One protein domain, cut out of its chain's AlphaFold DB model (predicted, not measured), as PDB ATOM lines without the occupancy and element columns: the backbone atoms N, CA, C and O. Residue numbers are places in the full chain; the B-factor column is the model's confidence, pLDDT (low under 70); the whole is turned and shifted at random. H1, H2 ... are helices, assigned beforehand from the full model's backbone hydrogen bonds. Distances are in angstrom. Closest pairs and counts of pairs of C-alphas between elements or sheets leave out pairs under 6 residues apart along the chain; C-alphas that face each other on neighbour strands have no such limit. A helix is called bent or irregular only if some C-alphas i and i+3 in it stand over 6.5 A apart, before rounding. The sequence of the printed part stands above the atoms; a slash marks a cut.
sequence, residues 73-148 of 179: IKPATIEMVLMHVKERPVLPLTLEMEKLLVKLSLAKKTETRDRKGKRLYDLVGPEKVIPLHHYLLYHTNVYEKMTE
ATOM      1  N   ILE A  73     232.066 153.888 107.339       94.75
ATOM      2  CA  ILE A  73     232.952 152.743 107.124       94.75
ATOM      3  C   ILE A  73     232.136 151.488 106.790       94.75
ATOM      4  O   ILE A  73     231.133 151.159 107.432       94.75
ATOM      5  N   LYS A  74     232.566 150.751 105.765       92.19
ATOM      6  CA  LYS A  74     231.891 149.516 105.355       92.19
ATOM      7  C   LYS A  74     232.341 148.357 106.255       92.19
ATOM      8  O   LYS A  74     233.530 148.262 106.561       92.19
ATOM      9  N   PRO A  75     231.458 147.403 106.617       92.50
ATOM     10  CA  PRO A  75     231.848 146.241 107.421       92.50
ATOM     11  C   PRO A  75     233.017 145.442 106.831       92.50
ATOM     12  O   PRO A  75     233.883 144.994 107.572       92.50
ATOM     13  N   ALA A  76     233.085 145.306 105.501       93.75
ATOM     14  CA  ALA A  76     234.212 144.654 104.830       93.75
ATOM     15  C   ALA A  76     235.530 145.430 105.008       93.75
ATOM     16  O   ALA A  76     236.581 144.816 105.137       93.75
ATOM     17  N   THR A  77     235.485 146.763 105.072       94.25
ATOM     18  CA  THR A  77     236.662 147.593 105.364       94.25
ATOM     19  C   THR A  77     237.146 147.371 106.793       94.25
ATOM     20  O   THR A  77     238.344 147.221 106.997       94.25
ATOM     21  N   ILE A  78     236.234 147.263 107.768       95.88
ATOM     22  CA  ILE A  78     236.598 146.902 109.149       95.88
ATOM     23  C   ILE A  78     237.317 145.551 109.158       95.88
ATOM     24  O   ILE A  78     238.410 145.444 109.698       95.88
ATOM     25  N   GLU A  79     236.736 144.530 108.524       95.44
ATOM     26  CA  GLU A  79     237.348 143.198 108.480       95.44
ATOM     27  C   GLU A  79     238.696 143.186 107.742       95.44
ATOM     28  O   GLU A  79     239.603 142.475 108.159       95.44
ATOM     29  N   MET A  80     238.870 144.016 106.709       95.25
ATOM     30  CA  MET A  80     240.157 144.204 106.031       95.25
ATOM     31  C   MET A  80     241.220 144.777 106.978       95.25
ATOM     32  O   MET A  80     242.341 144.272 107.022       95.25
ATOM     33  N   VAL A  81     240.867 145.795 107.773       95.56
ATOM     34  CA  VAL A  81     241.770 146.364 108.785       95.56
ATOM     35  C   VAL A  81     242.095 145.325 109.856       95.56
ATOM     36  O   VAL A  81     243.260 145.159 110.193       95.56
ATOM     37  N   LEU A  82     241.105 144.574 110.353       95.69
ATOM     38  CA  LEU A  82     241.339 143.512 111.340       95.69
ATOM     39  C   LEU A  82     242.233 142.396 110.787       95.69
ATOM     40  O   LEU A  82     243.097 141.897 111.500       95.69
ATOM     41  N   MET A  83     242.060 142.009 109.526       94.81
ATOM     42  CA  MET A  83     242.936 141.031 108.882       94.81
ATOM     43  C   MET A  83     244.379 141.539 108.801       94.81
ATOM     44  O   MET A  83     245.301 140.770 109.047       94.81
ATOM     45  N   HIS A  84     244.579 142.825 108.504       92.62
ATOM     46  CA  HIS A  84     245.913 143.407 108.364       92.62
ATOM     47  C   HIS A  84     246.604 143.707 109.703       92.62
ATOM     48  O   HIS A  84     247.789 143.439 109.859       92.62
ATOM     49  N   VAL A  85     245.876 144.273 110.667       94.81
ATOM     50  CA  VAL A  85     246.431 144.762 111.942       94.81
ATOM     51  C   VAL A  85     246.410 143.686 113.027       94.81
ATOM     52  O   VAL A  85     247.272 143.678 113.899       94.81
ATOM     53  N   LYS A  86     245.422 142.784 112.993       94.19
ATOM     54  CA  LYS A  86     245.210 141.730 114.002       94.19
ATOM     55  C   LYS A  86     245.439 140.322 113.474       94.19
ATOM     56  O   LYS A  86     245.050 139.369 114.143       94.19
ATOM     57  N   GLU A  87     245.997 140.200 112.270       91.94
ATOM     58  CA  GLU A  87     246.253 138.916 111.601       91.94
ATOM     59  C   GLU A  87     245.011 138.013 111.562       91.94
ATOM     60  O   GLU A  87     245.092 136.786 111.587       91.94
ATOM     61  N   ARG A  88     243.819 138.625 111.533       93.19
ATOM     62  CA  ARG A  88     242.548 137.909 111.585       93.19
ATOM     63  C   ARG A  88     242.354 137.131 110.275       93.19
ATOM     64  O   ARG A  88     242.131 137.768 109.246       93.19
ATOM     65  N   PRO A  89     242.343 135.784 110.281       94.88
ATOM     66  CA  PRO A  89     242.335 134.983 109.057       94.88
ATOM     67  C   PRO A  89     240.916 134.853 108.482       94.88
ATOM     68  O   PRO A  89     240.271 133.806 108.559       94.88
ATOM     69  N   VAL A  90     240.369 135.957 107.975       95.88
ATOM     70  CA  VAL A  90     239.004 136.031 107.443       95.88
ATOM     71  C   VAL A  90     239.014 136.836 106.154       95.88
ATOM     72  O   VAL A  90     239.403 137.997 106.158       95.88
ATOM     73  N   LEU A  91     238.520 136.245 105.060       96.62
ATOM     74  CA  LEU A  91     238.265 136.980 103.823       96.62
ATOM     75  C   LEU A  91     237.184 138.047 104.087       96.62
ATOM     76  O   LEU A  91     236.055 137.677 104.432       96.62
ATOM     77  N   PRO A  92     237.472 139.347 103.901       96.38
ATOM     78  CA  PRO A  92     236.462 140.385 104.051       96.38
ATOM     79  C   PRO A  92     235.409 140.265 102.949       96.38
ATOM     80  O   PRO A  92     235.742 140.211 101.765       96.38
ATOM     81  N   LEU A  93     234.131 140.234 103.328       95.44
ATOM     82  CA  LEU A  93     233.015 140.072 102.394       95.44
ATOM     83  C   LEU A  93     232.049 141.254 102.489       95.44
ATOM     84  O   LEU A  93     231.608 141.619 103.581       95.44
ATOM     85  N   THR A  94     231.673 141.821 101.342       94.38
ATOM     86  CA  THR A  94     230.489 142.684 101.245       94.38
ATOM     87  C   THR A  94     229.215 141.836 101.174       94.38
ATOM     88  O   THR A  94     229.262 140.608 101.042       94.38
ATOM     89  N   LEU A  95     228.053 142.485 101.261       92.62
ATOM     90  CA  LEU A  95     226.771 141.804 101.088       92.62
ATOM     91  C   LEU A  95     226.633 141.228  99.669       92.62
ATOM     92  O   LEU A  95     226.095 140.137  99.490       92.62
ATOM     93  N   GLU A  96     227.128 141.945  98.670       93.00
ATOM     94  CA  GLU A  96     227.084 141.571  97.257       93.00
ATOM     95  C   GLU A  96     228.003 140.376  96.993       93.00
ATOM     96  O   GLU A  96     227.568 139.391  96.398       93.00
ATOM     97  N   MET A  97     229.222 140.389  97.547       94.56
ATOM     98  CA  MET A  97     230.130 139.239  97.495       94.56
ATOM     99  C   MET A  97     229.496 138.004  98.135       94.56
ATOM    100  O   MET A  97     229.555 136.908  97.587       94.56
ATOM    101  N   GLU A  98     228.849 138.173  99.291       94.69
ATOM    102  CA  GLU A  98     228.160 137.080  99.973       94.69
ATOM    103  C   GLU A  98     227.029 136.491  99.116       94.69
ATOM    104  O   GLU A  98     226.893 135.270  99.034       94.69
ATOM    105  N   LYS A  99     226.238 137.341  98.450       92.31
ATOM    106  CA  LYS A  99     225.180 136.906  97.525       92.31
ATOM    107  C   LYS A  99     225.756 136.142  96.333       92.31
ATOM    108  O   LYS A  99     225.234 135.075  96.015       92.31
ATOM    109  N   LEU A 100     226.833 136.642  95.723       92.69
ATOM    110  CA  LEU A 100     227.523 135.984  94.611       92.69
ATOM    111  C   LEU A 100     228.050 134.604  95.021       92.69
ATOM    112  O   LEU A 100     227.770 133.609  94.359       92.69
ATOM    113  N   LEU A 101     228.738 134.510  96.158       93.88
ATOM    114  CA  LEU A 101     229.272 133.243  96.660       93.88
ATOM    115  C   LEU A 101     228.166 132.220  96.949       93.88
ATOM    116  O   LEU A 101     228.342 131.031  96.692       93.88
ATOM    117  N   VAL A 102     227.013 132.666  97.457       93.50
ATOM    118  CA  VAL A 102     225.838 131.799  97.639       93.50
ATOM    119  C   VAL A 102     225.238 131.386  96.291       93.50
ATOM    120  O   VAL A 102     224.887 130.219  96.126       93.50
ATOM    121  N   LYS A 103     225.150 132.300  95.314       91.62
ATOM    122  CA  LYS A 103     224.673 132.016  93.945       91.62
ATOM    123  C   LYS A 103     225.540 130.953  93.260       91.62
ATOM    124  O   LYS A 103     224.997 130.047  92.637       91.62
ATOM    125  N   LEU A 104     226.857 131.020  93.451       91.75
ATOM    126  CA  LEU A 104     227.841 130.067  92.926       91.75
ATOM    127  C   LEU A 104     227.946 128.769  93.747       91.75
ATOM    128  O   LEU A 104     228.814 127.944  93.492       91.75
ATOM    129  N   SER A 105     227.095 128.574  94.762       92.25
ATOM    130  CA  SER A 105     227.168 127.441  95.704       92.25
ATOM    131  C   SER A 105     228.511 127.306  96.446       92.25
ATOM    132  O   SER A 105     228.782 126.276  97.062       92.25
ATOM    133  N   LEU A 106     229.331 128.360  96.453       92.69
ATOM    134  CA  LEU A 106     230.603 128.425  97.173       92.69
ATOM    135  C   LEU A 106     230.424 128.808  98.640       92.69
ATOM    136  O   LEU A 106     231.381 128.700  99.397       92.69
ATOM    137  N   ALA A 107     229.233 129.241  99.060       93.50
ATOM    138  CA  ALA A 107     228.872 129.530 100.446       93.50
ATOM    139  C   ALA A 107     227.424 129.119 100.753       93.50
ATOM    140  O   ALA A 107     226.546 129.194  99.895       93.50
ATOM    141  N   LYS A 108     227.138 128.723 102.001       92.44
ATOM    142  CA  LYS A 108     225.774 128.347 102.412       92.44
ATOM    143  C   LYS A 108     225.017 129.554 102.948       92.44
ATOM    144  O   LYS A 108     225.535 130.286 103.783       92.44
ATOM    145  N   LYS A 109     223.748 129.732 102.563       92.50
ATOM    146  CA  LYS A 109     222.908 130.835 103.075       92.50
ATOM    147  C   LYS A 109     222.767 130.828 104.608       92.50
ATOM    148  O   LYS A 109     222.631 131.891 105.198       92.50
ATOM    149  N   THR A 110     222.830 129.654 105.233       93.62
ATOM    150  CA  THR A 110     222.704 129.459 106.687       93.62
ATOM    151  C   THR A 110     223.966 129.805 107.479       93.62
ATOM    152  O   THR A 110     223.899 129.930 108.698       93.62
ATOM    153  N   GLU A 111     225.122 129.944 106.823       92.69
ATOM    154  CA  GLU A 111     226.370 130.315 107.491       92.69
ATOM    155  C   GLU A 111     226.409 131.820 107.772       92.69
ATOM    156  O   GLU A 111     225.961 132.634 106.959       92.69
ATOM    157  N   THR A 112     227.005 132.204 108.902       94.44
ATOM    158  CA  THR A 112     227.320 133.610 109.171       94.44
ATOM    159  C   THR A 112     228.375 134.105 108.179       94.44
ATOM    160  O   THR A 112     229.216 133.332 107.714       94.44
ATOM    161  N   ARG A 113     228.368 135.407 107.868       93.50
ATOM    162  CA  ARG A 113     229.387 136.028 106.999       93.50
ATOM    163  C   ARG A 113     230.807 135.743 107.473       93.50
ATOM    164  O   ARG A 113     231.672 135.441 106.661       93.50
ATOM    165  N   ASP A 114     231.008 135.777 108.785       92.69
ATOM    166  CA  ASP A 114     232.293 135.485 109.408       92.69
ATOM    167  C   ASP A 114     232.767 134.057 109.118       92.69
ATOM    168  O   ASP A 114     233.888 133.837 108.670       92.69
ATOM    169  N   ARG A 115     231.865 133.078 109.269       95.12
ATOM    170  CA  ARG A 115     232.155 131.672 108.980       95.12
ATOM    171  C   ARG A 115     232.433 131.436 107.494       95.12
ATOM    172  O   ARG A 115     233.315 130.644 107.170       95.12
ATOM    173  N   LYS A 116     231.715 132.127 106.599       96.00
ATOM    174  CA  LYS A 116     231.978 132.095 105.149       96.00
ATOM    175  C   LYS A 116     233.371 132.634 104.838       96.00
ATOM    176  O   LYS A 116     234.135 131.965 104.150       96.00
ATOM    177  N   GLY A 117     233.694 133.813 105.372       95.94
ATOM    178  CA  GLY A 117     234.979 134.473 105.166       95.94
ATOM    179  C   GLY A 117     236.148 133.651 105.701       95.94
ATOM    180  O   GLY A 117     237.129 133.475 104.987       95.94
ATOM    181  N   LYS A 118     236.015 133.072 106.903       96.50
ATOM    182  CA  LYS A 118     237.025 132.177 107.486       96.50
ATOM    183  C   LYS A 118     237.257 130.938 106.623       96.50
ATOM    184  O   LYS A 118     238.382 130.661 106.240       96.50
ATOM    185  N   ARG A 119     236.194 130.229 106.225       96.44
ATOM    186  CA  ARG A 119     236.344 129.025 105.392       96.44
ATOM    187  C   ARG A 119     236.987 129.326 104.036       96.44
ATOM    188  O   ARG A 119     237.758 128.517 103.535       96.44
ATOM    189  N   LEU A 120     236.637 130.457 103.419       96.06
ATOM    190  CA  LEU A 120     237.245 130.868 102.153       96.06
ATOM    191  C   LEU A 120     238.712 131.254 102.336       96.06
ATOM    192  O   LEU A 120     239.521 130.865 101.504       96.06
ATOM    193  N   TYR A 121     239.050 131.944 103.427       96.81
ATOM    194  CA  TYR A 121     240.434 132.219 103.810       96.81
ATOM    195  C   TYR A 121     241.239 130.922 103.943       96.81
ATOM    196  O   TYR A 121     242.267 130.779 103.288       96.81
ATOM    197  N   ASP A 122     240.732 129.957 104.715       96.62
ATOM    198  CA  ASP A 122     241.390 128.665 104.953       96.62
ATOM    199  C   ASP A 122     241.609 127.876 103.648       96.62
ATOM    200  O   ASP A 122     242.585 127.143 103.516       96.62
ATOM    201  N   LEU A 123     240.713 128.037 102.667       96.06
ATOM    202  CA  LEU A 123     240.801 127.367 101.369       96.06
ATOM    203  C   LEU A 123     241.852 127.991 100.438       96.06
ATOM    204  O   LEU A 123     242.522 127.266  99.707       96.06
ATOM    205  N   VAL A 124     241.952 129.323 100.403       95.62
ATOM    206  CA  VAL A 124     242.816 130.029  99.436       95.62
ATOM    207  C   VAL A 124     244.186 130.392  99.998       95.62
ATOM    208  O   VAL A 124     245.135 130.550  99.230       95.62
ATOM    209  N   GLY A 125     244.290 130.501 101.321       95.06
ATOM    210  CA  GLY A 125     245.493 130.910 102.029       95.06
ATOM    211  C   GLY A 125     245.751 132.427 102.014       95.06
ATOM    212  O   GLY A 125     245.148 133.175 101.234       95.06
ATOM    213  N   PRO A 126     246.680 132.896 102.870       93.69
ATOM    214  CA  PRO A 126     246.985 134.318 103.060       93.69
ATOM    215  C   PRO A 126     247.465 135.021 101.783       93.69
ATOM    216  O   PRO A 126     247.131 136.179 101.559       93.69
ATOM    217  N   GLU A 127     248.204 134.333 100.910       94.25
ATOM    218  CA  GLU A 127     248.757 134.945  99.692       94.25
ATOM    219  C   GLU A 127     247.683 135.305  98.657       94.25
ATOM    220  O   GLU A 127     247.824 136.265  97.900       94.25
ATOM    221  N   LYS A 128     246.586 134.540  98.620       95.81
ATOM    222  CA  LYS A 128     245.537 134.676  97.598       95.81
ATOM    223  C   LYS A 128     244.286 135.382  98.107       95.81
ATOM    224  O   LYS A 128     243.433 135.741  97.297       95.81
ATOM    225  N   VAL A 129     244.173 135.626  99.415       95.50
ATOM    226  CA  VAL A 129     242.972 136.231 100.009       95.50
ATOM    227  C   VAL A 129     242.717 137.655  99.501       95.50
ATOM    228  O   VAL A 129     241.589 137.976  99.130       95.50
ATOM    229  N   ILE A 130     243.754 138.497  99.421       94.25
ATOM    230  CA  ILE A 130     243.632 139.881  98.940       94.25
ATOM    231  C   ILE A 130     243.339 139.922  97.434       94.25
ATOM    232  O   ILE A 130     242.367 140.581  97.052       94.25
ATOM    233  N   PRO A 131     244.080 139.194  96.569       95.50
ATOM    234  CA  PRO A 131     243.715 139.071  95.159       95.50
ATOM    235  C   PRO A 131     242.267 138.611  94.948       95.50
ATOM    236  O   PRO A 131     241.547 139.206  94.145       95.50
ATOM    237  N   LEU A 132     241.806 137.608  95.705       95.12
ATOM    238  CA  LEU A 132     240.425 137.135  95.626       95.12
ATOM    239  C   LEU A 132     239.423 138.215  96.049       95.12
ATOM    240  O   LEU A 132     238.414 138.401  95.372       95.12
ATOM    241  N   HIS A 133     239.685 138.941  97.140       94.81
ATOM    242  CA  HIS A 133     238.828 140.045  97.574       94.81
ATOM    243  C   HIS A 133     238.681 141.106  96.475       94.81
ATOM    244  O   HIS A 133     237.561 141.516  96.171       94.81
ATOM    245  N   HIS A 134     239.784 141.516  95.840       92.81
ATOM    246  CA  HIS A 134     239.755 142.485  94.742       92.81
ATOM    247  C   HIS A 134     239.000 141.960  93.517       92.81
ATOM    248  O   HIS A 134     238.194 142.695  92.946       92.81
ATOM    249  N   TYR A 135     239.198 140.691  93.149       93.88
ATOM    250  CA  TYR A 135     238.457 140.062  92.055       93.88
ATOM    251  C   TYR A 135     236.947 140.059  92.322       93.88
ATOM    252  O   TYR A 135     236.160 140.488  91.479       93.88
ATOM    253  N   LEU A 136     236.536 139.633  93.521       94.00
ATOM    254  CA  LEU A 136     235.131 139.635  93.919       94.00
ATOM    255  C   LEU A 136     234.559 141.056  93.926       94.00
ATOM    256  O   LEU A 136     233.443 141.255  93.459       94.00
ATOM    257  N   LEU A 137     235.323 142.041  94.408       90.44
ATOM    258  CA  LEU A 137     234.897 143.440  94.467       90.44
ATOM    259  C   LEU A 137     234.642 143.994  93.067       90.44
ATOM    260  O   LEU A 137     233.608 144.620  92.836       90.44
ATOM    261  N   TYR A 138     235.562 143.732  92.137       87.88
ATOM    262  CA  TYR A 138     235.422 144.105  90.734       87.88
ATOM    263  C   TYR A 138     234.195 143.440  90.104       87.88
ATOM    264  O   TYR A 138     233.355 144.121  89.518       87.88
ATOM    265  N   HIS A 139     234.032 142.128  90.288       88.06
ATOM    266  CA  HIS A 139     232.906 141.393  89.719       88.06
ATOM    267  C   HIS A 139     231.554 141.915  90.233       88.06
ATOM    268  O   HIS A 139     230.632 142.131  89.453       88.06
ATOM    269  N   THR A 140     231.420 142.165  91.539       88.88
ATOM    270  CA  THR A 140     230.137 142.595  92.118       88.88
ATOM    271  C   THR A 140     229.823 144.076  91.903       88.88
ATOM    272  O   THR A 140     228.657 144.462  91.880       88.88
ATOM    273  N   ASN A 141     230.840 144.939  91.793       78.31
ATOM    274  CA  ASN A 141     230.622 146.386  91.688       78.31
ATOM    275  C   ASN A 141     230.688 146.925  90.266       78.31
ATOM    276  O   ASN A 141     230.074 147.958  90.012       78.31
ATOM    277  N   VAL A 142     231.443 146.271  89.386       69.94
ATOM    278  CA  VAL A 142     231.683 146.727  88.016       69.94
ATOM    279  C   VAL A 142     230.965 145.796  87.052       69.94
ATOM    280  O   VAL A 142     230.035 146.234  86.386       69.94
ATOM    281  N   TYR A 143     231.321 144.507  87.045       67.94
ATOM    282  CA  TYR A 143     230.795 143.556  86.063       67.94
ATOM    283  C   TYR A 143     229.271 143.397  86.166       67.94
ATOM    284  O   TYR A 143     228.563 143.783  85.243       67.94
ATOM    285  N   GLU A 144     228.739 142.970  87.319       68.00
ATOM    286  CA  GLU A 144     227.289 142.750  87.496       68.00
ATOM    287  C   GLU A 144     226.430 144.015  87.327       68.00
ATOM    288  O   GLU A 144     225.225 143.903  87.114       68.00
ATOM    289  N   LYS A 145     227.017 145.215  87.437       66.44
ATOM    290  CA  LYS A 145     226.297 146.480  87.213       66.44
ATOM    291  C   LYS A 145     226.338 146.946  85.758       66.44
ATOM    292  O   LYS A 145     225.497 147.753  85.376       66.44
ATOM    293  N   MET A 146     227.321 146.491  84.980       56.25
ATOM    294  CA  MET A 146     227.503 146.860  83.573       56.25
ATOM    295  C   MET A 146     226.827 145.878  82.612       56.25
ATOM    296  O   MET A 146     226.400 146.289  81.538       56.25
ATOM    297  N   THR A 147     226.709 144.604  82.979       52.94
ATOM    298  CA  THR A 147     225.980 143.596  82.196       52.94
ATOM    299  C   THR A 147     224.531 143.486  82.664       52.94
ATOM    300  O   THR A 147     224.283 143.350  83.864       52.94
ATOM    301  N   GLU A 148     223.570 143.465  81.729       52.91
ATOM    302  CA  GLU A 148     222.253 142.870  82.003       52.91
ATOM    303  C   GLU A 148     222.456 141.457  82.577       52.91
ATOM    304  O   GLU A 148     223.452 140.819  82.231       52.91
TER     305      GLU A 148
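AT A GLANCE: This is residues 73 to 148 of the 179 residues of an uncharacterized protein of Planctomycetes bacterium (UniProt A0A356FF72). One long helix, H4, runs along the longest axis; H2 crosses it with residues 136 to 140 of H4 at the crossing, and H3 makes a corner with H4 near its first residues. H1 is set off from the other three helices, and the link after it, residues 86 to 94, passes through the middle between them to reach H2. The printed part has 76 residues with four named helices, in the order H1, H2, H3, H4, and no named strand; the class is all helix. It is compact, with a radius of gyration of the C-alphas of 12.0 A, yet elongated in outline, spanning 39 by 25 by 23 A.

HOW THE PARTS SIT: H1, residues 75 to 85, touches no helix. H2, residues 95 to 103, is apart from H1. H3, residues 113 to 124, is close to H2 but not clearly touching, at a steep tilt of 65 degrees, the same way; the closest C-alphas, of Glu 98 and Arg 113, are 7.2 A apart. H4, residues 126 to 146, touches H2 with residues 136 to 140 alone, about perpendicular at 88 degrees; the closest C-alphas are those of Glu 96 and Thr 140, 6.1 A apart. H3 and H4 are close but not clearly touching, at a steep tilt of 61 degrees, opposite ways; their closest C-alphas, of Tyr 121 and Val 129, are 6.1 A apart. H1 is apart from H3 and from H4. In H1, H2 and H3 every O i to N i+4 pair is within hydrogen-bond range; in H4, 13 of 17 are.

IN THESE COORDINATES: H1 begins at C-alpha 75, (231.848, 146.241, 107.421), and measures 15.3 A from first to last C-alpha. H2 measures 12.3 A and H3 16.5 A. H4 measures 30.3 A and ends at C-alpha 146, (227.503, 146.860, 83.573). H4 is irregular, with C-alphas 127 and 130 7.2 A apart, and has a kink of 27 degrees near residue 140.

THE WHOLE: The C-alphas farthest apart, of Lys 86 and Glu 148, are 39.4 A apart. The printed part has no cut. The link from H3 to H4 is tight, and those from H1 to H2 and from H2 to H3 are short. The mean pLDDT of the printed part is 90.9, and residues 142 to 148 are under 70.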